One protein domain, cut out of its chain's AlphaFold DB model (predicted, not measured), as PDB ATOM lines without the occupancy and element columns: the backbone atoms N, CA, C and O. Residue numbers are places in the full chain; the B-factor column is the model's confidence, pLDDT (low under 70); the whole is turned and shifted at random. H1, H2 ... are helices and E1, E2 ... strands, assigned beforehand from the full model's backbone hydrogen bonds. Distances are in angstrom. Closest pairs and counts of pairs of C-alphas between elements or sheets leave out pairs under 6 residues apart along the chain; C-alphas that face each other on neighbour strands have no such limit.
ATOM      1  N   SER A   4      40.867 -21.976 -45.373       81.56
ATOM      2  CA  SER A   4      41.238 -23.383 -45.170       81.56
ATOM      3  C   SER A   4      42.572 -23.527 -44.439       81.56
ATOM      4  O   SER A   4      42.758 -24.523 -43.751       81.56
ATOM      5  N   LEU A   5      43.448 -22.515 -44.506       82.56
ATOM      6  CA  LEU A   5      44.687 -22.491 -43.730       82.56
ATOM      7  C   LEU A   5      44.426 -22.434 -42.219       82.56
ATOM      8  O   LEU A   5      45.255 -22.906 -41.461       82.56
ATOM      9  N   GLU A   6      43.279 -21.926 -41.748       83.19
ATOM     10  CA  GLU A   6      42.962 -21.931 -40.309       83.19
ATOM     11  C   GLU A   6      42.829 -23.345 -39.722       83.19
ATOM     12  O   GLU A   6      42.895 -23.493 -38.495       83.19
ATOM     13  N   GLY A   7      42.588 -24.338 -40.589       82.25
ATOM     14  CA  GLY A   7      42.503 -25.755 -40.249       82.25
ATOM     15  C   GLY A   7      43.856 -26.466 -40.218       82.25
ATOM     16  O   GLY A   7      43.920 -27.589 -39.723       82.25
ATOM     17  N   GLU A   8      44.926 -25.832 -40.703       85.06
ATOM     18  CA  GLU A   8      46.271 -26.392 -40.609       85.06
ATOM     19  C   GLU A   8      46.766 -26.350 -39.152       85.06
ATOM     20  O   GLU A   8      46.549 -25.356 -38.442       85.06
ATOM     21  N   PRO A   9      47.460 -27.403 -38.681       75.38
ATOM     22  CA  PRO A   9      48.110 -27.381 -37.378       75.38
ATOM     23  C   PRO A   9      49.027 -26.160 -37.263       75.38
ATOM     24  O   PRO A   9      49.716 -25.817 -38.219       75.38
ATOM     25  N   SER A  10      49.060 -25.514 -36.093       76.31
ATOM     26  CA  SER A  10      49.848 -24.299 -35.786       76.31
ATOM     27  C   SER A  10      49.436 -22.990 -36.480       76.31
ATOM     28  O   SER A  10      49.948 -21.936 -36.106       76.31
ATOM     29  N   MET A  11      48.465 -22.991 -37.402       85.44
ATOM     30  CA  MET A  11      48.002 -21.730 -37.987       85.44
ATOM     31  C   MET A  11      47.167 -20.907 -36.989       85.44
ATOM     32  O   MET A  11      46.325 -21.462 -36.265       85.44
ATOM     33  N   PRO A  12      47.360 -19.574 -36.932       88.12
ATOM     34  CA  PRO A  12      46.507 -18.693 -36.144       88.12
ATOM     35  C   PRO A  12      45.101 -18.603 -36.753       88.12
ATOM     36  O   PRO A  12      44.836 -19.082 -37.856       88.12
ATOM     37  N   ARG A  13      44.178 -17.950 -36.037       90.06
ATOM     38  CA  ARG A  13      42.935 -17.476 -36.663       90.06
ATOM     39  C   ARG A  13      43.283 -16.431 -37.720       90.06
ATOM     40  O   ARG A  13      44.134 -15.577 -37.482       90.06
ATOM     41  N   ILE A  14      42.609 -16.488 -38.857       92.88
ATOM     42  CA  ILE A  14      42.880 -15.664 -40.029       92.88
ATOM     43  C   ILE A  14      41.697 -14.732 -40.259       92.88
ATOM     44  O   ILE A  14      40.549 -15.159 -40.335       92.88
ATOM     45  N   HIS A  15      42.007 -13.449 -40.423       94.75
ATOM     46  CA  HIS A  15      41.090 -12.460 -40.977       94.75
ATOM     47  C   HIS A  15      41.572 -12.114 -42.384       94.75
ATOM     48  O   HIS A  15      42.616 -11.483 -42.558       94.75
ATOM     49  N   ALA A  16      40.847 -12.566 -43.403       95.81
ATOM     50  CA  ALA A  16      41.274 -12.431 -44.789       95.81
ATOM     51  C   ALA A  16      40.843 -11.073 -45.355       95.81
ATOM     52  O   ALA A  16      39.672 -10.702 -45.292       95.81
ATOM     53  N   THR A  17      41.777 -10.324 -45.938       97.38
ATOM     54  CA  THR A  17      41.491  -9.010 -46.529       97.38
ATOM     55  C   THR A  17      41.793  -9.001 -48.016       97.38
ATOM     56  O   THR A  17      42.871  -9.404 -48.441       97.38
ATOM     57  N   PHE A  18      40.836  -8.512 -48.796       97.94
ATOM     58  CA  PHE A  18      40.989  -8.255 -50.217       97.94
ATOM     59  C   PHE A  18      41.622  -6.876 -50.441       97.94
ATOM     60  O   PHE A  18      40.972  -5.853 -50.237       97.94
ATOM     61  N   LEU A  19      42.888  -6.858 -50.866       97.94
ATOM     62  CA  LEU A  19      43.677  -5.651 -51.142       97.94
ATOM     63  C   LEU A  19      44.146  -5.653 -52.607       97.94
ATOM     64  O   LEU A  19      45.335  -5.691 -52.905       97.94
ATOM     65  N   ALA A  20      43.203  -5.668 -53.552       97.94
ATOM     66  CA  ALA A  20      43.551  -5.525 -54.971       97.94
ATOM     67  C   ALA A  20      43.989  -4.092 -55.301       97.94
ATOM     68  O   ALA A  20      44.912  -3.888 -56.080       97.94
ATOM     69  N   ALA A  21      43.393  -3.094 -54.649       98.00
ATOM     70  CA  ALA A  21      43.779  -1.694 -54.789       98.00
ATOM     71  C   ALA A  21      45.008  -1.348 -53.931       98.00
ATOM     72  O   ALA A  21      44.993  -0.396 -53.153       98.00
ATOM     73  N   HIS A  22      46.062  -2.160 -54.059       97.31
ATOM     74  CA  HIS A  22      47.359  -1.899 -53.442       97.31
ATOM     75  C   HIS A  22      48.173  -0.928 -54.297       97.31
ATOM     76  O   HIS A  22      48.622   0.094 -53.807       97.31
ATOM     77  N   ILE A  23      48.313  -1.228 -55.588       95.88
ATOM     78  CA  ILE A  23      48.988  -0.403 -56.592       95.88
ATOM     79  C   ILE A  23      48.357  -0.681 -57.958       95.88
ATOM     80  O   ILE A  23      47.779  -1.748 -58.165       95.88
ATOM     81  N   LEU A  24      48.447   0.266 -58.895       97.19
ATOM     82  CA  LEU A  24      48.003   0.036 -60.269       97.19
ATOM     83  C   LEU A  24      48.991  -0.910 -60.979       97.19
ATOM     84  O   LEU A  24      50.157  -0.538 -61.136       97.19
ATOM     85  N   PRO A  25      48.562  -2.099 -61.431       96.50
ATOM     86  CA  PRO A  25      49.451  -3.014 -62.138       96.50
ATOM     87  C   PRO A  25      49.851  -2.470 -63.528       96.50
ATOM     88  O   PRO A  25      49.056  -1.752 -64.152       96.50
ATOM     89  N   PRO A  26      51.058  -2.801 -64.038       96.50
ATOM     90  CA  PRO A  26      51.587  -2.244 -65.289       96.50
ATOM     91  C   PRO A  26      50.690  -2.439 -66.514       96.50
ATOM     92  O   PRO A  26      50.622  -1.568 -67.382       96.50
ATOM     93  N   GLU A  27      49.941  -3.541 -66.576       97.06
ATOM     94  CA  GLU A  27      49.038  -3.871 -67.686       97.06
ATOM     95  C   GLU A  27      47.840  -2.906 -67.786       97.06
ATOM     96  O   GLU A  27      47.138  -2.877 -68.801       97.06
ATOM     97  N   PHE A  28      47.610  -2.098 -66.745       97.06
ATOM     98  CA  PHE A  28      46.552  -1.092 -66.670       97.06
ATOM     99  C   PHE A  28      47.074   0.352 -66.702       97.06
ATOM    100  O   PHE A  28      46.310   1.292 -66.461       97.06
ATOM    101  N   PHE A  29      48.348   0.580 -67.037       95.31
ATOM    102  CA  PHE A  29      48.850   1.937 -67.276       95.31
ATOM    103  C   PHE A  29      48.070   2.616 -68.415       95.31
ATOM    104  O   PHE A  29      47.800   2.024 -69.457       95.31
ATOM    105  N   GLY A  30      47.615   3.852 -68.178       95.19
ATOM    106  CA  GLY A  30      46.682   4.564 -69.068       95.19
ATOM    107  C   GLY A  30      45.228   4.063 -69.028       95.19
ATOM    108  O   GLY A  30      44.354   4.679 -69.630       95.19
ATOM    109  N   ARG A  31      44.942   2.986 -68.286       97.19
ATOM    110  CA  ARG A  31      43.629   2.323 -68.178       97.19
ATOM    111  C   ARG A  31      43.168   2.183 -66.724       97.19
ATOM    112  O   ARG A  31      42.477   1.239 -66.353       97.19
ATOM    113  N   ARG A  32      43.530   3.158 -65.886       96.94
ATOM    114  CA  ARG A  32      43.206   3.201 -64.450       96.94
ATOM    115  C   ARG A  32      41.714   3.003 -64.165       96.94
ATOM    116  O   ARG A  32      41.361   2.266 -63.252       96.94
ATOM    117  N   ARG A  33      40.840   3.606 -64.978       97.06
ATOM    118  CA  ARG A  33      39.385   3.436 -64.855       97.06
ATOM    119  C   ARG A  33      38.955   1.979 -65.049       97.06
ATOM    120  O   ARG A  33      38.171   1.484 -64.249       97.06
ATOM    121  N   ASP A  34      39.495   1.294 -66.058       97.81
ATOM    122  CA  ASP A  34      39.194  -0.120 -66.316       97.81
ATOM    123  C   ASP A  34      39.600  -0.988 -65.119       97.81
ATOM    124  O   ASP A  34      38.860  -1.889 -64.732       97.81
ATOM    125  N   TYR A  35      40.748  -0.686 -64.500       98.38
ATOM    126  CA  TYR A  35      41.203  -1.397 -63.305       98.38
ATOM    127  C   TYR A  35      40.255  -1.191 -62.123       98.38
ATOM    128  O   TYR A  35      39.881  -2.151 -61.456       98.38
ATOM    129  N   ILE A  36      39.814   0.047 -61.882       98.06
ATOM    130  CA  ILE A  36      38.872   0.361 -60.800       98.06
ATOM    131  C   ILE A  36      37.551  -0.388 -60.988       98.06
ATOM    132  O   ILE A  36      37.041  -0.961 -60.026       98.06
ATOM    133  N   GLU A  37      37.000  -0.429 -62.206       97.62
ATOM    134  CA  GLU A  37      35.774  -1.194 -62.465       97.62
ATOM    135  C   GLU A  37      35.992  -2.707 -62.294       97.62
ATOM    136  O   GLU A  37      35.133  -3.384 -61.729       97.62
ATOM    137  N   ALA A  38      37.156  -3.238 -62.680       97.88
ATOM    138  CA  ALA A  38      37.501  -4.635 -62.426       97.88
ATOM    139  C   ALA A  38      37.568  -4.947 -60.919       97.88
ATOM    140  O   ALA A  38      36.936  -5.897 -60.459       97.88
ATOM    141  N   VAL A  39      38.241  -4.105 -60.126       98.31
ATOM    142  CA  VAL A  39      38.321  -4.260 -58.662       98.31
ATOM    143  C   VAL A  39      36.935  -4.206 -58.016       98.31
ATOM    144  O   VAL A  39      36.666  -4.964 -57.083       98.31
ATOM    145  N   ARG A  40      36.027  -3.354 -58.512       97.12
ATOM    146  CA  ARG A  40      34.637  -3.303 -58.027       97.12
ATOM    147  C   ARG A  40      33.897  -4.621 -58.230       97.12
ATOM    148  O   ARG A  40      33.165  -5.028 -57.331       97.12
ATOM    149  N   LEU A  41      34.088  -5.276 -59.376       96.25
ATOM    150  CA  LEU A  41      33.500  -6.589 -59.655       96.25
ATOM    151  C   LEU A  41      34.126  -7.662 -58.751       96.25
ATOM    152  O   LEU A  41      33.408  -8.371 -58.047       96.25
ATOM    153  N   TRP A  42      35.459  -7.701 -58.676       97.94
ATOM    154  CA  TRP A  42      36.192  -8.676 -57.862       97.94
ATOM    155  C   TRP A  42      35.925  -8.555 -56.363       97.94
ATOM    156  O   TRP A  42      36.053  -9.543 -55.650       97.94
ATOM    157  N   ALA A  43      35.535  -7.380 -55.858       97.25
ATOM    158  CA  ALA A  43      35.142  -7.227 -54.459       97.25
ATOM    159  C   ALA A  43      33.943  -8.125 -54.095       97.25
ATOM    160  O   ALA A  43      33.897  -8.662 -52.988       97.25
ATOM    161  N   GLY A  44      33.002  -8.324 -55.028       95.62
ATOM    162  CA  GLY A  44      31.895  -9.269 -54.861       95.62
ATOM    163  C   GLY A  44      32.382 -10.717 -54.829       95.62
ATOM    164  O   GLY A  44      32.054 -11.460 -53.904       95.62
ATOM    165  N   ASP A  45      33.236 -11.092 -55.783       96.31
ATOM    166  CA  ASP A  45      33.828 -12.434 -55.849       96.31
ATOM    167  C   ASP A  45      34.664 -12.753 -54.601       96.31
ATOM    168  O   ASP A  45      34.596 -13.855 -54.056       96.31
ATOM    169  N   ALA A  46      35.417 -11.774 -54.096       96.19
ATOM    170  CA  ALA A  46      36.224 -11.900 -52.890       96.19
ATOM    171  C   ALA A  46      35.362 -12.144 -51.644       96.19
ATOM    172  O   ALA A  46      35.721 -12.975 -50.806       96.19
ATOM    173  N   ALA A  47      34.216 -11.466 -51.533       95.31
ATOM    174  CA  ALA A  47      33.257 -11.709 -50.459       95.31
ATOM    175  C   ALA A  47      32.700 -13.140 -50.522       95.31
ATOM    176  O   ALA A  47      32.724 -13.848 -49.515       95.31
ATOM    177  N   VAL A  48      32.297 -13.608 -51.709       94.81
ATOM    178  CA  VAL A  48      31.836 -14.993 -51.923       94.81
ATOM    179  C   VAL A  48      32.939 -16.010 -51.605       94.81
ATOM    180  O   VAL A  48      32.672 -17.053 -51.009       94.81
ATOM    181  N   ALA A  49      34.193 -15.697 -51.932       93.62
ATOM    182  CA  ALA A  49      35.355 -16.528 -51.617       93.62
ATOM    183  C   ALA A  49      35.735 -16.527 -50.119       93.62
ATOM    184  O   ALA A  49      36.598 -17.313 -49.701       93.62
ATOM    185  N   GLY A  50      35.096 -15.675 -49.310       93.69
ATOM    186  CA  GLY A  50      35.207 -15.652 -47.855       93.69
ATOM    187  C   GLY A  50      36.143 -14.588 -47.279       93.69
ATOM    188  O   GLY A  50      36.574 -14.758 -46.136       93.69
ATOM    189  N   ALA A  51      36.475 -13.527 -48.023       96.06
ATOM    190  CA  ALA A  51      37.160 -12.364 -47.457       96.06
ATOM    191  C   ALA A  51      36.304 -11.699 -46.360       96.06
ATOM    192  O   ALA A  51      35.085 -11.613 -46.470       96.06
ATOM    193  N   ASP A  52      36.945 -11.228 -45.294       97.06
ATOM    194  CA  ASP A  52      36.311 -10.499 -44.190       97.06
ATOM    195  C   ASP A  52      36.278  -8.985 -44.442       97.06
ATOM    196  O   ASP A  52      35.397  -8.265 -43.959       97.06
ATOM    197  N   SER A  53      37.276  -8.499 -45.180       98.44
ATOM    198  CA  SER A  53      37.538  -7.080 -45.376       98.44
ATOM    199  C   SER A  53      37.946  -6.736 -46.800       98.44
ATOM    200  O   SER A  53      38.484  -7.569 -47.524       98.44
ATOM    201  N   ILE A  54      37.741  -5.468 -47.152       98.75
ATOM    202  CA  ILE A  54      38.352  -4.802 -48.304       98.75
ATOM    203  C   ILE A  54      39.304  -3.721 -47.796       98.75
ATOM    204  O   ILE A  54      38.979  -3.027 -46.832       98.75
ATOM    205  N   ASP A  55      40.448  -3.582 -48.451       98.75
ATOM    206  CA  ASP A  55      41.452  -2.564 -48.159       98.75
ATOM    207  C   ASP A  55      41.856  -1.830 -49.442       98.75
ATOM    208  O   ASP A  55      41.760  -2.374 -50.546       98.75
ATOM    209  N   VAL A  56      42.272  -0.578 -49.292       98.62
ATOM    210  CA  VAL A  56      42.770   0.277 -50.370       98.62
ATOM    211  C   VAL A  56      43.978   1.041 -49.854       98.62
ATOM    212  O   VAL A  56      43.929   1.607 -48.762       98.62
ATOM    213  N   TYR A  57      45.032   1.121 -50.662       98.19
ATOM    214  CA  TYR A  57      46.146   2.017 -50.389       98.19
ATOM    215  C   TYR A  57      45.895   3.393 -51.006       98.19
ATOM    216  O   TYR A  57      45.973   3.577 -52.223       98.19
ATOM    217  N   CYS A  58      45.544   4.350 -50.145       97.56
ATOM    218  CA  CYS A  58      45.280   5.733 -50.520       97.56
ATOM    219  C   CYS A  58      46.484   6.615 -50.168       97.56
ATOM    220  O   CYS A  58      46.618   7.071 -49.031       97.56
ATOM    221  N   ASP A  59      47.347   6.849 -51.153       95.25
ATOM    222  CA  ASP A  59      48.585   7.620 -51.013       95.25
ATOM    223  C   ASP A  59      49.047   8.145 -52.385       95.25
ATOM    224  O   ASP A  59      48.513   7.752 -53.431       95.25
ATOM    225  N   GLU A  60      50.049   9.021 -52.404       92.88
ATOM    226  CA  GLU A  60      50.690   9.456 -53.643       92.88
ATOM    227  C   GLU A  60      51.248   8.241 -54.412       92.88
ATOM    228  O   GLU A  60      51.787   7.297 -53.834       92.88
ATOM    229  N   GLY A  61      51.044   8.221 -55.733       92.25
ATOM    230  CA  GLY A  61      51.423   7.092 -56.595       92.25
ATOM    231  C   GLY A  61      50.498   5.866 -56.523       92.25
ATOM    232  O   GLY A  61      50.609   4.982 -57.373       92.25
ATOM    233  N   HIS A  62      49.544   5.834 -55.588       95.81
ATOM    234  CA  HIS A  62      48.582   4.743 -55.406       95.81
ATOM    235  C   HIS A  62      47.169   5.192 -55.821       95.81
ATOM    236  O   HIS A  62      46.996   5.766 -56.905       95.81
ATOM    237  N   PHE A  63      46.139   4.914 -55.022       97.38
ATOM    238  CA  PHE A  63      44.763   5.321 -55.309       97.38
ATOM    239  C   PHE A  63      44.444   6.679 -54.683       97.38
ATOM    240  O   PHE A  63      44.944   7.020 -53.613       97.38
ATOM    241  N   THR A  64      43.605   7.469 -55.350       97.31
ATOM    242  CA  THR A  64      43.151   8.759 -54.813       97.31
ATOM    243  C   THR A  64      42.064   8.560 -53.755       97.31
ATOM    244  O   THR A  64      41.411   7.517 -53.702       97.31
ATOM    245  N   ALA A  65      41.794   9.592 -52.951       97.56
ATOM    246  CA  ALA A  65      40.701   9.583 -51.976       97.56
ATOM    247  C   ALA A  65      39.325   9.278 -52.603       97.56
ATOM    248  O   ALA A  65      38.509   8.571 -52.008       97.56
ATOM    249  N   GLU A  66      39.060   9.788 -53.808       97.81
ATOM    250  CA  GLU A  66      37.803   9.535 -54.521       97.81
ATOM    251  C   GLU A  66      37.682   8.064 -54.941       97.81
ATOM    252  O   GLU A  66      36.648   7.424 -54.724       97.81
ATOM    253  N   GLU A  67      38.760   7.505 -55.489       98.00
ATOM    254  CA  GLU A  67      38.818   6.107 -55.907       98.00
ATOM    255  C   GLU A  67      38.698   5.172 -54.704       98.00
ATOM    256  O   GLU A  67      37.873   4.255 -54.715       98.00
ATOM    257  N   ALA A  68      39.453   5.448 -53.637       98.25
ATOM    258  CA  ALA A  68      39.412   4.693 -52.394       98.25
ATOM    259  C   ALA A  68      38.003   4.683 -51.799       98.25
ATOM    260  O   ALA A  68      37.457   3.614 -51.526       98.25
ATOM    261  N   ARG A  69      37.351   5.848 -51.700       98.56
ATOM    262  CA  ARG A  69      35.956   5.949 -51.251       98.56
ATOM    263  C   ARG A  69      35.037   5.049 -52.073       98.56
ATOM    264  O   ARG A  69      34.247   4.293 -51.508       98.56
ATOM    265  N   ALA A  70      35.118   5.120 -53.399       98.38
ATOM    266  CA  ALA A  70      34.225   4.361 -54.263       98.38
ATOM    267  C   ALA A  70      34.451   2.840 -54.159       98.38
ATOM    268  O   ALA A  70      33.484   2.067 -54.164       98.38
ATOM    269  N   LEU A  71      35.707   2.406 -54.043       98.62
ATOM    270  CA  LEU A  71      36.081   1.001 -53.876       98.62
ATOM    271  C   LEU A  71      35.651   0.457 -52.510       98.62
ATOM    272  O   LEU A  71      34.966  -0.566 -52.450       98.62
ATOM    273  N   LEU A  72      35.944   1.176 -51.426       98.75
ATOM    274  CA  LEU A  72      35.553   0.780 -50.072       98.75
ATOM    275  C   LEU A  72      34.028   0.701 -49.921       98.75
ATOM    276  O   LEU A  72      33.512  -0.272 -49.369       98.75
ATOM    277  N   LEU A  73      33.279   1.665 -50.474       98.62
ATOM    278  CA  LEU A  73      31.812   1.604 -50.498       98.62
ATOM    279  C   LEU A  73      31.286   0.415 -51.314       98.62
ATOM    280  O   LEU A  73      30.242  -0.141 -50.975       98.62
ATOM    281  N   THR A  74      31.996   0.006 -52.367       98.38
ATOM    282  CA  THR A  74      31.642  -1.193 -53.139       98.38
ATOM    283  C   THR A  74      31.828  -2.458 -52.309       98.38
ATOM    284  O   THR A  74      30.892  -3.249 -52.217       98.38
ATOM    285  N   GLY A  75      32.964  -2.614 -51.626       98.19
ATOM    286  CA  GLY A  75      33.169  -3.761 -50.741       98.19
ATOM    287  C   GLY A  75      32.170  -3.798 -49.579       98.19
ATOM    288  O   GLY A  75      31.637  -4.863 -49.279       98.19
ATOM    289  N   LYS A  76      31.804  -2.643 -48.999       98.31
ATOM    290  CA  LYS A  76      30.735  -2.580 -47.984       98.31
ATOM    291  C   LYS A  76      29.392  -3.080 -48.513       98.31
ATOM    292  O   LYS A  76      28.707  -3.812 -47.805       98.31
ATOM    293  N   ARG A  77      29.018  -2.725 -49.749       98.25
ATOM    294  CA  ARG A  77      27.797  -3.252 -50.391       98.25
ATOM    295  C   ARG A  77      27.851  -4.769 -50.600       98.25
ATOM    296  O   ARG A  77      26.804  -5.402 -50.570       98.25
ATOM    297  N   ALA A  78      29.044  -5.339 -50.762       97.31
ATOM    298  CA  ALA A  78      29.269  -6.783 -50.838       97.31
ATOM    299  C   ALA A  78      29.374  -7.474 -49.458       97.31
ATOM    300  O   ALA A  78      29.599  -8.679 -49.398       97.31
ATOM    301  N   GLY A  79      29.220  -6.741 -48.347       97.44
ATOM    302  CA  GLY A  79      29.296  -7.285 -46.985       97.44
ATOM    303  C   GLY A  79      30.699  -7.303 -46.366       97.44
ATOM    304  O   GLY A  79      30.860  -7.797 -45.251       97.44
ATOM    305  N   LEU A  80      31.707  -6.741 -47.038       98.25
ATOM    306  CA  LEU A  80      33.074  -6.648 -46.520       98.25
ATOM    307  C   LEU A  80      33.229  -5.471 -45.550       98.25
ATOM    308  O   LEU A  80      32.685  -4.382 -45.758       98.25
ATOM    309  N   LYS A  81      34.050  -5.646 -44.511       98.56
ATOM    310  CA  LYS A  81      34.463  -4.538 -43.637       98.56
ATOM    311  C   LYS A  81      35.519  -3.688 -44.348       98.56
ATOM    312  O   LYS A  81      36.569  -4.204 -44.720       98.56
ATOM    313  N   ALA A  82      35.260  -2.394 -44.502       98.62
ATOM    314  CA  ALA A  82      36.230  -1.460 -45.072       98.62
ATOM    315  C   ALA A  82      37.388  -1.198 -44.100       98.62
ATOM    316  O   ALA A  82      37.156  -1.028 -42.906       98.62
ATOM    317  N   ARG A  83      38.607  -1.146 -44.617       98.44
ATOM    318  CA  ARG A  83      39.846  -0.740 -43.941       98.44
ATOM    319  C   ARG A  83      40.742  -0.049 -44.970       98.44
ATOM    320  O   ARG A  83      40.399  -0.062 -46.150       98.44
ATOM    321  N   MET A  84      41.788   0.647 -44.542       97.94
ATOM    322  CA  MET A  84      42.546   1.485 -45.471       97.94
ATOM    323  C   MET A  84      43.972   1.746 -45.000       97.94
ATOM    324  O   MET A  84      44.162   2.237 -43.890       97.94
ATOM    325  N   HIS A  85      44.947   1.532 -45.880       98.25
ATOM    326  CA  HIS A  85      46.285   2.101 -45.723       98.25
ATOM    327  C   HIS A  85      46.224   3.597 -46.039       98.25
ATOM    328  O   HIS A  85      45.841   3.992 -47.146       98.25
ATOM    329  N   ALA A  86      46.558   4.431 -45.053       94.44
ATOM    330  CA  ALA A  86      46.267   5.856 -45.084       94.44
ATOM    331  C   ALA A  86      47.450   6.699 -44.602       94.44
ATOM    332  O   ALA A  86      48.035   6.432 -43.553       94.44
ATOM    333  N   CYS A  87      47.733   7.781 -45.330       87.69
ATOM    334  CA  CYS A  87      48.696   8.806 -44.925       87.69
ATOM    335  C   CYS A  87      50.088   8.239 -44.583       87.69
ATOM    336  O   CYS A  87      50.713   8.685 -43.614       87.69
ATOM    337  N   ALA A  88      50.564   7.235 -45.326       84.56
ATOM    338  CA  ALA A  88      51.860   6.618 -45.063       84.56
ATOM    339  C   ALA A  88      53.004   7.539 -45.507       84.56
ATOM    340  O   ALA A  88      53.987   7.693 -44.777       84.56
ATOM    341  N   ASN A  89      52.839   8.187 -46.662       88.00
ATOM    342  CA  ASN A  89      53.775   9.148 -47.234       88.00
ATOM    343  C   ASN A  89      53.132  10.514 -47.439       88.00
ATOM    344  O   ASN A  89      53.718  11.506 -47.028       88.00
ATOM    345  N   GLU A  90      51.934  10.580 -48.009       90.62
ATOM    346  CA  GLU A  90      51.204  11.827 -48.211       90.62
ATOM    347  C   GLU A  90      49.788  11.732 -47.648       90.62
ATOM    348  O   GLU A  90      49.123  10.700 -47.714       90.62
ATOM    349  N   ARG A  91      49.295  12.833 -47.072       90.50
ATOM    350  CA  ARG A  91      48.012  12.834 -46.351       90.50
ATOM    351  C   ARG A  91      46.832  12.493 -47.267       90.50
ATOM    352  O   ARG A  91      45.974  11.703 -46.882       90.50
ATOM    353  N   MET A  92      46.774  13.110 -48.451       91.38
ATOM    354  CA  MET A  92      45.802  12.858 -49.536       91.38
ATOM    355  C   MET A  92      44.309  12.818 -49.138       91.38
ATOM    356  O   MET A  92      43.485  12.338 -49.908       91.38
ATOM    357  N   GLY A  93      43.933  13.311 -47.950       93.75
ATOM    358  CA  GLY A  93      42.577  13.174 -47.402       93.75
ATOM    359  C   GLY A  93      42.186  11.730 -47.060       93.75
ATOM    360  O   GLY A  93      41.001  11.439 -46.917       93.75
ATOM    361  N   ALA A  94      43.159  10.817 -46.954       97.31
ATOM    362  CA  ALA A  94      42.894   9.402 -46.746       97.31
ATOM    363  C   ALA A  94      42.137   9.190 -45.423       97.31
ATOM    364  O   ALA A  94      41.017   8.691 -45.439       97.31
ATOM    365  N   ALA A  95      42.671   9.636 -44.283       97.75
ATOM    366  CA  ALA A  95      42.034   9.438 -42.974       97.75
ATOM    367  C   ALA A  95      40.565   9.926 -42.910       97.75
ATOM    368  O   ALA A  95      39.719   9.270 -42.302       97.75
ATOM    369  N   GLN A  96      40.235  11.018 -43.602       98.25
ATOM    370  CA  GLN A  96      38.878  11.555 -43.752       98.25
ATOM    371  C   GLN A  96      37.982  10.568 -44.481       98.25
ATOM    372  O   GLN A  96      36.893  10.269 -44.003       98.25
ATOM    373  N   VAL A  97      38.450  10.008 -45.599       98.56
ATOM    374  CA  VAL A  97      37.715   8.962 -46.315       98.56
ATOM    375  C   VAL A  97      37.457   7.763 -45.405       98.56
ATOM    376  O   VAL A  97      36.334   7.261 -45.394       98.56
ATOM    377  N   ALA A  98      38.434   7.326 -44.606       98.69
ATOM    378  CA  ALA A  98      38.219   6.225 -43.662       98.69
ATOM    379  C   ALA A  98      37.146   6.556 -42.620       98.69
ATOM    380  O   ALA A  98      36.281   5.718 -42.351       98.69
ATOM    381  N   ALA A  99      37.180   7.767 -42.058       98.62
ATOM    382  CA  ALA A  99      36.176   8.241 -41.113       98.62
ATOM    383  C   ALA A  99      34.778   8.302 -41.752       98.62
ATOM    384  O   ALA A  99      33.828   7.729 -41.224       98.62
ATOM    385  N   GLU A 100      34.655   8.913 -42.930       98.50
ATOM    386  CA  GLU A 100      33.385   9.086 -43.644       98.50
ATOM    387  C   GLU A 100      32.780   7.759 -44.123       98.50
ATOM    388  O   GLU A 100      31.567   7.561 -44.069       98.50
ATOM    389  N   VAL A 101      33.613   6.820 -44.578       98.62
ATOM    390  CA  VAL A 101      33.173   5.468 -44.952       98.62
ATOM    391  C   VAL A 101      32.842   4.629 -43.709       98.62
ATOM    392  O   VAL A 101      32.106   3.638 -43.806       98.62
ATOM    393  N   GLY A 102      33.347   5.013 -42.535       98.38
ATOM    394  CA  GLY A 102      33.239   4.246 -41.300       98.38
ATOM    395  C   GLY A 102      34.027   2.944 -41.395       98.38
ATOM    396  O   GLY A 102      33.451   1.862 -41.210       98.38
ATOM    397  N   CYS A 103      35.311   3.041 -41.742       98.81
ATOM    398  CA  CYS A 103      36.243   1.916 -41.780       98.81
ATOM    399  C   CYS A 103      36.406   1.256 -40.400       98.81
ATOM    400  O   CYS A 103      36.172   1.854 -39.352       98.81
ATOM    401  N   ALA A 104      36.777  -0.020 -40.392       98.69
ATOM    402  CA  ALA A 104      37.182  -0.740 -39.194       98.69
ATOM    403  C   ALA A 104      38.511  -0.195 -38.658       98.69
ATOM    404  O   ALA A 104      38.617   0.108 -37.467       98.69
ATOM    405  N   SER A 105      39.465   0.027 -39.563       98.81
ATOM    406  CA  SER A 105      40.736   0.666 -39.262       98.81
ATOM    407  C   SER A 105      41.210   1.610 -40.369       98.81
ATOM    408  O   SER A 105      40.800   1.492 -41.531       98.81
ATOM    409  N   ALA A 106      42.072   2.545 -39.978       98.62
ATOM    410  CA  ALA A 106      42.972   3.279 -40.851       98.62
ATOM    411  C   ALA A 106      44.406   2.980 -40.393       98.62
ATOM    412  O   ALA A 106      44.727   3.127 -39.211       98.62
ATOM    413  N   ASP A 107      45.239   2.520 -41.316       98.19
ATOM    414  CA  ASP A 107      46.522   1.894 -41.020       98.19
ATOM    415  C   ASP A 107      47.683   2.836 -41.416       98.19
ATOM    416  O   ASP A 107      47.565   3.618 -42.362       98.19
ATOM    417  N   LEU A 108      48.814   2.738 -40.703       96.38
ATOM    418  CA  LEU A 108      50.040   3.549 -40.813       96.38
ATOM    419  C   LEU A 108      49.921   4.958 -40.215       96.38
ATOM    420  O   LEU A 108      50.435   5.188 -39.121       96.38
ATOM    421  N   LEU A 109      49.234   5.886 -40.890       96.56
ATOM    422  CA  LEU A 109      48.950   7.244 -40.396       96.56
ATOM    423  C   LEU A 109      50.195   8.090 -40.039       96.56
ATOM    424  O   LEU A 109      50.122   9.001 -39.211       96.56
ATOM    425  N   THR A 110      51.333   7.832 -40.688       94.81
ATOM    426  CA  THR A 110      52.616   8.532 -40.474       94.81
ATOM    427  C   THR A 110      52.511  10.050 -40.654       94.81
ATOM    428  O   THR A 110      53.212  10.806 -39.988       94.81
ATOM    429  N   GLN A 111      51.659  10.514 -41.568       95.12
ATOM    430  CA  GLN A 111      51.457  11.938 -41.868       95.12
ATOM    431  C   GLN A 111      50.084  12.461 -41.435       95.12
ATOM    432  O   GLN A 111      49.654  13.516 -41.904       95.12
ATOM    433  N   ALA A 112      49.384  11.733 -40.561       96.25
ATOM    434  CA  ALA A 112      48.113  12.198 -40.027       96.25
ATOM    435  C   ALA A 112      48.302  13.460 -39.167       96.25
ATOM    436  O   ALA A 112      49.268  13.575 -38.412       96.25
ATOM    437  N   ASN A 113      47.363  14.398 -39.262       96.25
ATOM    438  CA  ASN A 113      47.330  15.616 -38.454       96.25
ATOM    439  C   ASN A 113      46.159  15.626 -37.449       96.25
ATOM    440  O   ASN A 113      45.369  14.690 -37.373       96.25
ATOM    441  N   ASP A 114      46.025  16.702 -36.666       97.25
ATOM    442  CA  ASP A 114      44.986  16.817 -35.625       97.25
ATOM    443  C   ASP A 114      43.549  16.737 -36.189       97.25
ATOM    444  O   ASP A 114      42.668  16.191 -35.525       97.25
ATOM    445  N   ASP A 115      43.298  17.204 -37.418       97.81
ATOM    446  CA  ASP A 115      41.979  17.087 -38.060       97.81
ATOM    447  C   ASP A 115      41.681  15.643 -38.486       97.81
ATOM    448  O   ASP A 115      40.556  15.167 -38.320       97.81
ATOM    449  N   ASP A 116      42.691  14.933 -38.992       98.06
ATOM    450  CA  ASP A 116      42.605  13.504 -39.312       98.06
ATOM    451  C   ASP A 116      42.276  12.701 -38.050       98.06
ATOM    452  O   ASP A 116      41.321  11.926 -38.021       98.06
ATOM    453  N   ILE A 117      43.031  12.940 -36.977       98.50
ATOM    454  CA  ILE A 117      42.881  12.253 -35.692       98.50
ATOM    455  C   ILE A 117      41.480  12.481 -35.111       98.50
ATOM    456  O   ILE A 117      40.830  11.527 -34.682       98.50
ATOM    457  N   LYS A 118      40.979  13.724 -35.133       98.50
ATOM    458  CA  LYS A 118      39.613  14.040 -34.682       98.50
ATOM    459  C   LYS A 118      38.554  13.313 -35.503       98.50
ATOM    460  O   LYS A 118      37.587  12.817 -34.926       98.50
ATOM    461  N   ALA A 119      38.722  13.246 -36.824       98.56
ATOM    462  CA  ALA A 119      37.781  12.555 -37.697       98.56
ATOM    463  C   ALA A 119      37.727  11.054 -37.374       98.56
ATOM    464  O   ALA A 119      36.639  10.499 -37.215       98.56
ATOM    465  N   LEU A 120      38.890  10.414 -37.204       98.69
ATOM    466  CA  LEU A 120      38.981   9.000 -36.831       98.69
ATOM    467  C   LEU A 120      38.362   8.733 -35.453       98.69
ATOM    468  O   LEU A 120      37.581   7.790 -35.313       98.69
ATOM    469  N   ALA A 121      38.648   9.587 -34.462       98.62
ATOM    470  CA  ALA A 121      38.074   9.487 -33.121       98.62
ATOM    471  C   ALA A 121      36.543   9.580 -33.159       98.62
ATOM    472  O   ALA A 121      35.851   8.729 -32.601       98.62
ATOM    473  N   HIS A 122      36.009  10.584 -33.860       98.50
ATOM    474  CA  HIS A 122      34.568  10.799 -33.978       98.50
ATOM    475  C   HIS A 122      33.859   9.628 -34.672       98.50
ATOM    476  O   HIS A 122      32.784   9.213 -34.244       98.50
ATOM    477  N   ALA A 123      34.467   9.081 -35.725       98.50
ATOM    478  CA  ALA A 123      33.907   7.973 -36.490       98.50
ATOM    479  C   ALA A 123      34.107   6.593 -35.831       98.50
ATOM    480  O   ALA A 123      33.577   5.599 -36.331       98.50
ATOM    481  N   GLY A 124      34.873   6.509 -34.737       98.38
ATOM    482  CA  GLY A 124      35.217   5.239 -34.096       98.38
ATOM    483  C   GLY A 124      36.089   4.338 -34.977       98.38
ATOM    484  O   GLY A 124      35.975   3.113 -34.911       98.38
ATOM    485  N   VAL A 125      36.929   4.931 -35.831       98.81
ATOM    486  CA  VAL A 125      37.892   4.192 -36.656       98.81
ATOM    487  C   VAL A 125      39.136   3.905 -35.823       98.81
ATOM    488  O   VAL A 125      39.711   4.808 -35.217       98.81
ATOM    489  N   THR A 126      39.569   2.645 -35.803       98.88
ATOM    490  CA  THR A 126      40.795   2.252 -35.097       98.88
ATOM    491  C   THR A 126      42.024   2.690 -35.897       98.88
ATOM    492  O   THR A 126      42.096   2.444 -37.097       98.88
ATOM    493  N   ALA A 127      43.004   3.317 -35.253       98.75
ATOM    494  CA  ALA A 127      44.294   3.631 -35.861       98.75
ATOM    495  C   ALA A 127      45.254   2.448 -35.685       98.75
ATOM    496  O   ALA A 127      45.704   2.191 -34.568       98.75
ATOM    497  N   THR A 128      45.583   1.733 -36.762       98.69
ATOM    498  CA  THR A 128      46.594   0.664 -36.710       98.69
ATOM    499  C   THR A 128      47.960   1.243 -37.038       98.69
ATOM    500  O   THR A 128      48.193   1.695 -38.156       98.69
ATOM    501  N   VAL A 129      48.882   1.215 -36.084       98.12
ATOM    502  CA  VAL A 129      50.232   1.762 -36.256       98.12
ATOM    503  C   VAL A 129      51.265   0.644 -36.255       98.12
ATOM    504  O   VAL A 129      51.166  -0.331 -35.506       98.12
ATOM    505  N   CYS A 130      52.264   0.789 -37.120       97.50
ATOM    506  CA  CYS A 130      53.232  -0.260 -37.412       97.50
ATOM    507  C   CYS A 130      54.646   0.308 -37.225       97.50
ATOM    508  O   CYS A 130      55.168   0.967 -38.128       97.50
ATOM    509  N   PRO A 131      55.291   0.098 -36.061       96.31
ATOM    510  CA  PRO A 131      56.590   0.708 -35.779       96.31
ATOM    511  C   PRO A 131      57.679   0.226 -36.744       96.31
ATOM    512  O   PRO A 131      58.575   0.991 -37.088       96.31
ATOM    513  N   GLY A 132      57.577  -1.012 -37.240       95.25
ATOM    514  CA  GLY A 132      58.481  -1.541 -38.261       95.25
ATOM    515  C   GLY A 132      58.424  -0.770 -39.584       95.25
ATOM    516  O   GLY A 132      59.460  -0.543 -40.205       95.25
ATOM    517  N   SER A 133      57.244  -0.310 -39.995       93.62
ATOM    518  CA  SER A 133      57.068   0.532 -41.186       93.62
ATOM    519  C   SER A 133      57.614   1.938 -40.946       93.62
ATOM    520  O   SER A 133      58.268   2.493 -41.826       93.62
ATOM    521  N   SER A 134      57.420   2.485 -39.737       92.62
ATOM    522  CA  SER A 134      58.001   3.772 -39.333       92.62
ATOM    523  C   SER A 134      59.533   3.745 -39.301       92.62
ATOM    524  O   SER A 134      60.146   4.714 -39.727       92.62
ATOM    525  N   LEU A 135      60.161   2.645 -38.863       92.06
ATOM    526  CA  LEU A 135      61.626   2.488 -38.888       92.06
ATOM    527  C   LEU A 135      62.213   2.524 -40.304       92.06
ATOM    528  O   LEU A 135      63.341   2.968 -40.486       92.06
ATOM    529  N   ASN A 136      61.454   2.052 -41.293       88.00
ATOM    530  CA  ASN A 136      61.865   2.052 -42.698       88.00
ATOM    531  C   ASN A 136      61.462   3.335 -43.441       88.00
ATOM    532  O   ASN A 136      61.676   3.440 -44.647       88.00
ATOM    533  N   SER A 137      60.875   4.310 -42.743       86.88
ATOM    534  CA  SER A 137      60.533   5.617 -43.296       86.88
ATOM    535  C   SER A 137      61.587   6.654 -42.913       86.88
ATOM    536  O   SER A 137      62.131   6.635 -41.813       86.88
ATOM    537  N   SER A 138      61.844   7.612 -43.803       85.50
ATOM    538  CA  SER A 138      62.632   8.810 -43.483       85.50
ATOM    539  C   SER A 138      61.819   9.884 -42.748       85.50
ATOM    540  O   SER A 138      62.370  10.913 -42.353       85.50
ATOM    541  N   ARG A 139      60.506   9.675 -42.588       88.31
ATOM    542  CA  ARG A 139      59.592  10.610 -41.928       88.31
ATOM    543  C   ARG A 139      59.562  10.377 -40.420       88.31
ATOM    544  O   ARG A 139      59.951   9.325 -39.919       88.31
ATOM    545  N   ALA A 140      59.068  11.375 -39.691       90.38
ATOM    546  CA  ALA A 140      58.800  11.219 -38.269       90.38
ATOM    547  C   ALA A 140      57.794  10.071 -38.028       90.38
ATOM    548  O   ALA A 140      56.904   9.867 -38.860       90.38
ATOM    549  N   PRO A 141      57.901   9.341 -36.903       93.00
ATOM    550  CA  PRO A 141      56.921   8.328 -36.525       93.00
ATOM    551  C   PRO A 141      55.496   8.902 -36.448       93.00
ATOM    552  O   PRO A 141      55.313  10.089 -36.170       93.00
ATOM    553  N   ALA A 142      54.486   8.047 -36.648       94.31
ATOM    554  CA  ALA A 142      53.081   8.439 -36.527       94.31
ATOM    555  C   ALA A 142      52.791   9.105 -35.160       94.31
ATOM    556  O   ALA A 142      53.370   8.701 -34.145       94.31
ATOM    557  N   PRO A 143      51.879  10.094 -35.083       96.31
ATOM    558  CA  PRO A 143      51.595  10.849 -33.857       96.31
ATOM    559  C   PRO A 143      50.701  10.070 -32.870       96.31
ATOM    560  O   PRO A 143      49.646  10.536 -32.443       96.31
ATOM    561  N   VAL A 144      51.122   8.867 -32.477       97.94
ATOM    562  CA  VAL A 144      50.319   7.905 -31.697       97.94
ATOM    563  C   VAL A 144      49.903   8.442 -30.328       97.94
ATOM    564  O   VAL A 144      48.762   8.249 -29.915       97.94
ATOM    565  N   ARG A 145      50.792   9.155 -29.624       96.94
ATOM    566  CA  ARG A 145      50.434   9.799 -28.352       96.94
ATOM    567  C   ARG A 145      49.266  10.771 -28.538       96.94
ATOM    568  O   ARG A 145      48.295  10.693 -27.798       96.94
ATOM    569  N   GLN A 146      49.301  11.596 -29.587       97.50
ATOM    570  CA  GLN A 146      48.202  12.516 -29.901       97.50
ATOM    571  C   GLN A 146      46.912  11.763 -30.253       97.50
ATOM    572  O   GLN A 146      45.836  12.192 -29.850       97.50
ATOM    573  N   MET A 147      47.005  10.631 -30.962       98.38
ATOM    574  CA  MET A 147      45.847   9.775 -31.248       98.38
ATOM    575  C   MET A 147      45.166   9.303 -29.958       98.38
ATOM    576  O   MET A 147      43.955   9.475 -29.809       98.38
ATOM    577  N   LEU A 148      45.940   8.775 -29.005       98.06
ATOM    578  CA  LEU A 148      45.418   8.337 -27.707       98.06
ATOM    579  C   LEU A 148      44.816   9.493 -26.906       98.06
ATOM    580  O   LEU A 148      43.701   9.368 -26.403       98.06
ATOM    581  N   ASP A 149      45.507  10.633 -26.842       97.50
ATOM    582  CA  ASP A 149      45.051  11.815 -26.099       97.50
ATOM    583  C   ASP A 149      43.738  12.393 -26.670       97.50
ATOM    584  O   ASP A 149      42.980  13.067 -25.970       97.50
ATOM    585  N   ARG A 150      43.445  12.117 -27.947       97.81
ATOM    586  CA  ARG A 150      42.197  12.485 -28.636       97.81
ATOM    587  C   ARG A 150      41.123  11.396 -28.596       97.81
ATOM    588  O   ARG A 150      40.051  11.592 -29.162       97.81
ATOM    589  N   GLY A 151      41.380  10.276 -27.922       97.88
ATOM    590  CA  GLY A 151      40.422   9.184 -27.758       97.88
ATOM    591  C   GLY A 151      40.323   8.235 -28.953       97.88
ATOM    592  O   GLY A 151      39.373   7.456 -29.027       97.88
ATOM    593  N   VAL A 152      41.280   8.264 -29.886       98.69
ATOM    594  CA  VAL A 152      41.356   7.256 -30.950       98.69
ATOM    595  C   VAL A 152      41.757   5.916 -30.336       98.69
ATOM    596  O   VAL A 152      42.706   5.827 -29.557       98.69
ATOM    597  N   THR A 153      41.056   4.847 -30.714       98.69
ATOM    598  CA  THR A 153      41.507   3.490 -30.381       98.69
ATOM    599  C   THR A 153      42.729   3.163 -31.229       98.69
ATOM    600  O   THR A 153      42.660   3.252 -32.451       98.69
ATOM    601  N   VAL A 154      43.836   2.777 -30.596       98.81
ATOM    602  CA  VAL A 154      45.077   2.406 -31.290       98.81
ATOM    603  C   VAL A 154      45.233   0.889 -31.304       98.81
ATOM    604  O   VAL A 154      45.014   0.234 -30.287       98.81
ATOM    605  N   ALA A 155      45.643   0.345 -32.447       98.81
ATOM    606  CA  ALA A 155      46.051  -1.040 -32.644       98.81
ATOM    607  C   ALA A 155      47.508  -1.108 -33.116       98.81
ATOM    608  O   ALA A 155      48.008  -0.156 -33.714       98.81
ATOM    609  N   LEU A 156      48.183  -2.233 -32.873       98.69
ATOM    610  CA  LEU A 156      49.546  -2.467 -33.362       98.69
ATOM    611  C   LEU A 156      49.564  -3.547 -34.443       98.69
ATOM    612  O   LEU A 156      48.923  -4.586 -34.290       98.69
ATOM    613  N   GLY A 157      50.349  -3.321 -35.496       97.50
ATOM    614  CA  GLY A 157      50.632  -4.305 -36.538       97.50
ATOM    615  C   GLY A 157      52.134  -4.505 -36.741       97.50
ATOM    616  O   GLY A 157      52.927  -3.584 -36.550       97.50
ATOM    617  N   THR A 158      52.537  -5.713 -37.147       97.50
ATOM    618  CA  THR A 158      53.905  -5.940 -37.643       97.50
ATOM    619  C   THR A 158      54.129  -5.307 -39.009       97.50
ATOM    620  O   THR A 158      55.263  -4.966 -39.325       97.50
ATOM    621  N   ASP A 159      53.056  -5.183 -39.800       96.56
ATOM    622  CA  ASP A 159      53.101  -4.870 -41.230       96.56
ATOM    623  C   ASP A 159      54.071  -5.781 -41.996       96.56
ATOM    624  O   ASP A 159      54.814  -5.344 -42.867       96.56
ATOM    625  N   HIS A 160      54.111  -7.069 -41.634       96.94
ATOM    626  CA  HIS A 160      55.014  -8.015 -42.278       96.94
ATOM    627  C   HIS A 160      54.735  -8.105 -43.785       96.94
ATOM    628  O   HIS A 160      53.695  -8.620 -44.202       96.94
ATOM    629  N   ASN A 161      55.677  -7.638 -44.599       94.94
ATOM    630  CA  ASN A 161      55.586  -7.656 -46.049       94.94
ATOM    631  C   ASN A 161      56.992  -7.652 -46.685       94.94
ATOM    632  O   ASN A 161      57.945  -7.137 -46.095       94.94
ATOM    633  N   PRO A 162      57.156  -8.207 -47.898       93.12
ATOM    634  CA  PRO A 162      58.472  -8.372 -48.515       93.12
ATOM    635  C   PRO A 162      59.118  -7.059 -48.987       93.12
ATOM    636  O   PRO A 162      60.305  -7.061 -49.302       93.12
ATOM    637  N   GLY A 163      58.356  -5.966 -49.090       87.31
ATOM    638  CA  GLY A 163      58.839  -4.698 -49.642       87.31
ATOM    639  C   GLY A 163      59.393  -3.736 -48.595       87.31
ATOM    640  O   GLY A 163      60.339  -3.009 -48.883       87.31
ATOM    641  N   GLN A 164      58.813  -3.727 -47.393       86.75
ATOM    642  CA  GLN A 164      59.085  -2.704 -46.386       86.75
ATOM    643  C   GLN A 164      59.458  -3.279 -45.023       86.75
ATOM    644  O   GLN A 164      60.442  -2.829 -44.447       86.75
ATOM    645  N   CYS A 165      58.710  -4.244 -44.477       93.19
ATOM    646  CA  CYS A 165      58.930  -4.689 -43.101       93.19
ATOM    647  C   CYS A 165      59.017  -6.212 -42.960       93.19
ATOM    648  O   CYS A 165      58.049  -6.940 -43.138       93.19
ATOM    649  N   GLY A 166      60.186  -6.696 -42.536       94.38
ATOM    650  CA  GLY A 166      60.424  -8.115 -42.257       94.38
ATOM    651  C   GLY A 166      60.054  -8.572 -40.841       94.38
ATOM    652  O   GLY A 166      60.295  -9.729 -40.510       94.38
ATOM    653  N   ILE A 167      59.498  -7.709 -39.982       95.88
ATOM    654  CA  ILE A 167      59.209  -8.070 -38.583       95.88
ATOM    655  C   ILE A 167      58.081  -9.103 -38.527       95.88
ATOM    656  O   ILE A 167      56.988  -8.871 -39.029       95.88
ATOM    657  N   THR A 168      58.323 -10.224 -37.852       94.50
ATOM    658  CA  THR A 168      57.316 -11.265 -37.568       94.50
ATOM    659  C   THR A 168      57.017 -11.409 -36.071       94.50
ATOM    660  O   THR A 168      56.202 -12.236 -35.673       94.50
ATOM    661  N   SER A 169      57.657 -10.596 -35.225       95.25
ATOM    662  CA  SER A 169      57.575 -10.676 -33.764       95.25
ATOM    663  C   SER A 169      56.695  -9.564 -33.192       95.25
ATOM    664  O   SER A 169      57.070  -8.391 -33.205       95.25
ATOM    665  N   MET A 170      55.537  -9.932 -32.633       96.19
ATOM    666  CA  MET A 170      54.681  -8.989 -31.901       96.19
ATOM    667  C   MET A 170      55.326  -8.437 -30.615       96.19
ATOM    668  O   MET A 170      55.161  -7.243 -30.366       96.19
ATOM    669  N   PRO A 171      56.090  -9.206 -29.810       96.75
ATOM    670  CA  PRO A 171      56.837  -8.632 -28.687       96.75
ATOM    671  C   PRO A 171      57.798  -7.515 -29.102       96.75
ATOM    672  O   PRO A 171      57.852  -6.480 -28.439       96.75
ATOM    673  N   LEU A 172      58.487  -7.678 -30.239       97.50
ATOM    674  CA  LEU A 172      59.330  -6.621 -30.800       97.50
ATOM    675  C   LEU A 172      58.492  -5.391 -31.183       97.50
ATOM    676  O   LEU A 172      58.867  -4.274 -30.841       97.50
ATOM    677  N   VAL A 173      57.340  -5.579 -31.837       97.94
ATOM    678  CA  VAL A 173      56.407  -4.481 -32.166       97.94
ATOM    679  C   VAL A 173      55.956  -3.722 -30.917       97.94
ATOM    680  O   VAL A 173      55.932  -2.490 -30.925       97.94
ATOM    681  N   ILE A 174      55.628  -4.427 -29.833       97.81
ATOM    682  CA  ILE A 174      55.220  -3.810 -28.564       97.81
ATOM    683  C   ILE A 174      56.373  -2.973 -27.992       97.81
ATOM    684  O   ILE A 174      56.171  -1.795 -27.694       97.81
ATOM    685  N   GLY A 175      57.582  -3.537 -27.903       97.56
ATOM    686  CA  GLY A 175      58.756  -2.824 -27.392       97.56
ATOM    687  C   GLY A 175      59.121  -1.592 -28.222       97.56
ATOM    688  O   GLY A 175      59.358  -0.516 -27.671       97.56
ATOM    689  N   LEU A 176      59.075  -1.700 -29.552       96.94
ATOM    690  CA  LEU A 176      59.295  -0.559 -30.444       96.94
ATOM    691  C   LEU A 176      58.214   0.513 -30.289       96.94
ATOM    692  O   LEU A 176      58.520   1.697 -30.356       96.94
ATOM    693  N   SER A 177      56.963   0.128 -30.038       97.69
ATOM    694  CA  SER A 177      55.883   1.095 -29.814       97.69
ATOM    695  C   SER A 177      56.075   1.875 -28.510       97.69
ATOM    696  O   SER A 177      55.794   3.070 -28.456       97.69
ATOM    697  N   VAL A 178      56.625   1.242 -27.470       97.19
ATOM    698  CA  VAL A 178      57.042   1.953 -26.251       97.19
ATOM    699  C   VAL A 178      58.157   2.954 -26.572       97.19
ATOM    700  O   VAL A 178      58.055   4.129 -26.220       97.19
ATOM    701  N   ALA A 179      59.189   2.516 -27.299       94.69
ATOM    702  CA  ALA A 179      60.368   3.332 -27.589       94.69
ATOM    703  C   ALA A 179      60.112   4.491 -28.573       94.69
ATOM    704  O   ALA A 179      60.666   5.574 -28.405       94.69
ATOM    705  N   MET A 180      59.299   4.269 -29.609       94.69
ATOM    706  CA  MET A 180      59.146   5.195 -30.739       94.69
ATOM    707  C   MET A 180      57.873   6.031 -30.673       94.69
ATOM    708  O   MET A 180      57.855   7.162 -31.152       94.69
ATOM    709  N   PHE A 181      56.798   5.471 -30.118       96.12
ATOM    710  CA  PHE A 181      55.478   6.102 -30.114       96.12
ATOM    711  C   PHE A 181      55.103   6.699 -28.753       96.12
ATOM    712  O   PHE A 181      54.027   7.283 -28.603       96.12
ATOM    713  N   GLY A 182      55.991   6.575 -27.761       93.69
ATOM    714  CA  GLY A 182      55.794   7.110 -26.418       93.69
ATOM    715  C   GLY A 182      54.666   6.417 -25.659       93.69
ATOM    716  O   GLY A 182      54.050   7.047 -24.800       93.69
ATOM    717  N   LEU A 183      54.356   5.161 -25.992       98.06
ATOM    718  CA  LEU A 183      53.389   4.348 -25.257       98.06
ATOM    719  C   LEU A 183      53.996   3.850 -23.945       98.06
ATOM    720  O   LEU A 183      55.157   3.456 -23.894       98.06
ATOM    721  N   SER A 184      53.194   3.780 -22.889       98.25
ATOM    722  CA  SER A 184      53.498   2.897 -21.763       98.25
ATOM    723  C   SER A 184      53.359   1.432 -22.191       98.25
ATOM    724  O   SER A 184      52.659   1.103 -23.151       98.25
ATOM    725  N   VAL A 185      53.979   0.524 -21.437       98.06
ATOM    726  CA  VAL A 185      53.848  -0.925 -21.667       98.06
ATOM    727  C   VAL A 185      52.382  -1.363 -21.650       98.06
ATOM    728  O   VAL A 185      51.950  -2.116 -22.520       98.06
ATOM    729  N   THR A 186      51.592  -0.857 -20.701       98.00
ATOM    730  CA  THR A 186      50.164  -1.178 -20.598       98.00
ATOM    731  C   THR A 186      49.380  -0.682 -21.812       98.00
ATOM    732  O   THR A 186      48.547  -1.420 -22.335       98.00
ATOM    733  N   GLU A 187      49.641   0.535 -22.299       98.62
ATOM    734  CA  GLU A 187      48.999   1.049 -23.519       98.62
ATOM    735  C   GLU A 187      49.377   0.217 -24.747       98.62
ATOM    736  O   GLU A 187      48.497  -0.149 -25.525       98.62
ATOM    737  N   ALA A 188      50.654  -0.145 -24.894       98.50
ATOM    738  CA  ALA A 188      51.123  -0.967 -26.005       98.50
ATOM    739  C   ALA A 188      50.505  -2.380 -25.980       98.50
ATOM    740  O   ALA A 188      50.065  -2.879 -27.016       98.50
ATOM    741  N   LEU A 189      50.382  -3.002 -24.801       98.19
ATOM    742  CA  LEU A 189      49.701  -4.291 -24.646       98.19
ATOM    743  C   LEU A 189      48.207  -4.202 -24.955       98.19
ATOM    744  O   LEU A 189      47.671  -5.081 -25.629       98.19
ATOM    745  N   ARG A 190      47.528  -3.135 -24.513       98.56
ATOM    746  CA  ARG A 190      46.121  -2.889 -24.871       98.56
ATOM    747  C   ARG A 190      45.963  -2.706 -26.376       98.56
ATOM    748  O   ARG A 190      45.048  -3.290 -26.949       98.56
ATOM    749  N   ALA A 191      46.861  -1.969 -27.024       98.75
ATOM    750  CA  ALA A 191      46.838  -1.782 -28.470       98.75
ATOM    751  C   ALA A 191      47.091  -3.098 -29.236       98.75
ATOM    752  O   ALA A 191      46.402  -3.389 -30.212       98.75
ATOM    753  N   ALA A 192      47.999  -3.951 -28.752       98.25
ATOM    754  CA  ALA A 192      48.268  -5.272 -29.329       98.25
ATOM    755  C   ALA A 192      47.166  -6.322 -29.071       98.25
ATOM    756  O   ALA A 192      47.200  -7.397 -29.666       98.25
ATOM    757  N   THR A 193      46.201  -6.044 -28.187       98.56
ATOM    758  CA  THR A 193      45.139  -6.990 -27.800       98.56
ATOM    759  C   THR A 193      43.752  -6.432 -28.115       98.56
ATOM    760  O   THR A 193      43.201  -6.714 -29.179       98.56
ATOM    761  N   LEU A 194      43.198  -5.599 -27.233       98.31
ATOM    762  CA  LEU A 194      41.916  -4.913 -27.420       98.31
ATOM    763  C   LEU A 194      41.904  -4.051 -28.689       98.31
ATOM    764  O   LEU A 194      40.919  -4.065 -29.421       98.31
ATOM    765  N   GLY A 195      43.001  -3.340 -28.968       98.62
ATOM    766  CA  GLY A 195      43.156  -2.543 -30.184       98.62
ATOM    767  C   GLY A 195      43.086  -3.402 -31.444       98.62
ATOM    768  O   GLY A 195      42.309  -3.106 -32.347       98.62
ATOM    769  N   GLY A 196      43.813  -4.522 -31.476       98.31
ATOM    770  CA  GLY A 196      43.740  -5.490 -32.574       98.31
ATOM    771  C   GLY A 196      42.331  -6.061 -32.778       98.31
ATOM    772  O   GLY A 196      41.844  -6.126 -33.906       98.31
ATOM    773  N   ALA A 197      41.628  -6.414 -31.698       98.25
ATOM    774  CA  ALA A 197      40.238  -6.871 -31.777       98.25
ATOM    775  C   ALA A 197      39.297  -5.779 -32.333       98.25
ATOM    776  O   ALA A 197      38.456  -6.062 -33.195       98.25
ATOM    777  N   ALA A 198      39.484  -4.524 -31.911       98.50
ATOM    778  CA  ALA A 198      38.735  -3.376 -32.415       98.50
ATOM    779  C   ALA A 198      38.997  -3.117 -33.911       98.50
ATOM    780  O   ALA A 198      38.039  -2.967 -34.673       98.50
ATOM    781  N   ALA A 199      40.260  -3.170 -34.352       98.56
ATOM    782  CA  ALA A 199      40.649  -3.003 -35.756       98.56
ATOM    783  C   ALA A 199      40.005  -4.053 -36.677       98.56
ATOM    784  O   ALA A 199      39.643  -3.753 -37.812       98.56
ATOM    785  N   LEU A 200      39.794  -5.278 -36.180       97.81
ATOM    786  CA  LEU A 200      39.121  -6.356 -36.918       97.81
ATOM    787  C   LEU A 200      37.585  -6.353 -36.755       97.81
ATOM    788  O   LEU A 200      36.882  -7.126 -37.421       97.81
ATOM    789  N   ARG A 201      37.052  -5.478 -35.887       97.44
ATOM    790  CA  ARG A 201      35.652  -5.446 -35.426       97.44
ATOM    791  C   ARG A 201      35.166  -6.806 -34.927       97.44
ATOM    792  O   ARG A 201      34.147  -7.324 -35.393       97.44
ATOM    793  N   VAL A 202      35.907  -7.379 -33.984       96.25
ATOM    794  CA  VAL A 202      35.540  -8.610 -33.275       96.25
ATOM    795  C   VAL A 202      35.444  -8.342 -31.774       96.25
ATOM    796  O   VAL A 202      36.250  -7.603 -31.219       96.25
ATOM    797  N   GLY A 203      34.431  -8.918 -31.127       95.81
ATOM    798  CA  GLY A 203      34.141  -8.702 -29.702       95.81
ATOM    799  C   GLY A 203      34.351  -9.932 -28.823       95.81
ATOM    800  O   GLY A 203      34.034  -9.885 -27.645       95.81
ATOM    801  N   ASP A 204      34.844 -11.031 -29.391       96.62
ATOM    802  CA  ASP A 204      35.007 -12.331 -28.730       96.62
ATOM    803  C   ASP A 204      36.448 -12.590 -28.257       96.62
ATOM    804  O   ASP A 204      36.752 -13.686 -27.797       96.62
ATOM    805  N   ARG A 205      37.366 -11.626 -28.402       96.25
ATOM    806  CA  ARG A 205      38.799 -11.785 -28.094       96.25
ATOM    807  C   ARG A 205      39.463 -10.460 -27.727       96.25
ATOM    808  O   ARG A 205      38.850  -9.402 -27.811       96.25
ATOM    809  N   GLY A 206      40.736 -10.531 -27.340       96.00
ATOM    810  CA  GLY A 206      41.540  -9.369 -26.940       96.00
ATOM    811  C   GLY A 206      41.505  -9.071 -25.437       96.00
ATOM    812  O   GLY A 206      42.200  -8.170 -24.985       96.00
TER     813      GLY A 206
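AT A GLANCE: This is residues 4 to 206 of the 247 residues of the protein "Imidazolonepropionase" of Actinomadura citrea (UniProt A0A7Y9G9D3). Six parallel strands stand side by side in a strongly twisted, curled sheet, like part of an open barrel wall, with H2, H3, H4, H5 and H7 in an arc round its outside. H9 continues the wall beside E6, H8 packs on H9 and H6, and H1 sits on an arm whose residues 7 to 12 stick out. The printed part has 203 residues, with nine named helices and six named strands in the order H1 E1 H2 E2 H3 E3 H4 E4 H5 E5 H6 H7 E6 H8 H9, and the sheet's order is E1 E2 E3 E4 E5 E6. The class is mixed, helices and strands; the whole is compact, with a radius of gyration of the C-alphas of 16.3 A, and spans 46 by 42 by 31 A.

IN THESE COORDINATES: The strands are E1, residues 17 to 21, E2, 53 to 58, 15.8 A long, E3, 84 to 86, E4, 105 to 108, E5, 126 to 129, and E6, 154 to 156. C-alpha 17 stands at (41.491, -9.010, -46.529). The helices are H1, residues 4 to 7, H2, 32 to 48, 24.8 A long, H3, 65 to 77, 18.3 A, H4, 94 to 101, H5, 114 to 123, H6, 131 to 135, H7, 144 to 149, H8, 170 to 181, 15.2 A, and H9, 185 to 199, 19.4 A, ending at C-alpha 199, (40.649, -3.003, -35.756).

HOW THE PARTS SIT: Within hydrogen-bond range are N 18 and O 53 of E1 and E2, 2.8 A, N 58 and O 85 of E2 and E3, 3.0 A, N 107 and O 84 of E3 and E4, 2.8 A, N 108 and O 128 of E4 and E5, 2.8 A, and N 155 and O 127 of E5 and E6, 2.8 A. Two layers, a sheet with helices on one face, are made with H2, H3, H4 and H7. Five strand-helix-strand units, parallel neighbour strands joined through helices, have right-handed crossovers: E1 H2 E2, E2 H3 E3, E3 H4 E4, E4 H5 E5 and E5 H6 H7 E6. H2 touches H3 at Ala 43 and Gly 75, C-alphas 5.5 A apart. H4 touches H5 at Ala 99 and Ala 123, C-alphas 5.2 A apart. H9 stands at the sheet's level; H5 and H8 only graze the sheet. H6 touches H8. Every O i to N i+4 pair is within range in H3 to H8, 11 of 13 in H2 and 9 of 11 in H9; H1 is too short for one.

THE WHOLE: The C-alphas farthest apart, Gly 30 and Thr 186, are 48.9 A apart. The printed part has no cut. E6 to H8 is the long link. No printed residue is under pLDDT 70.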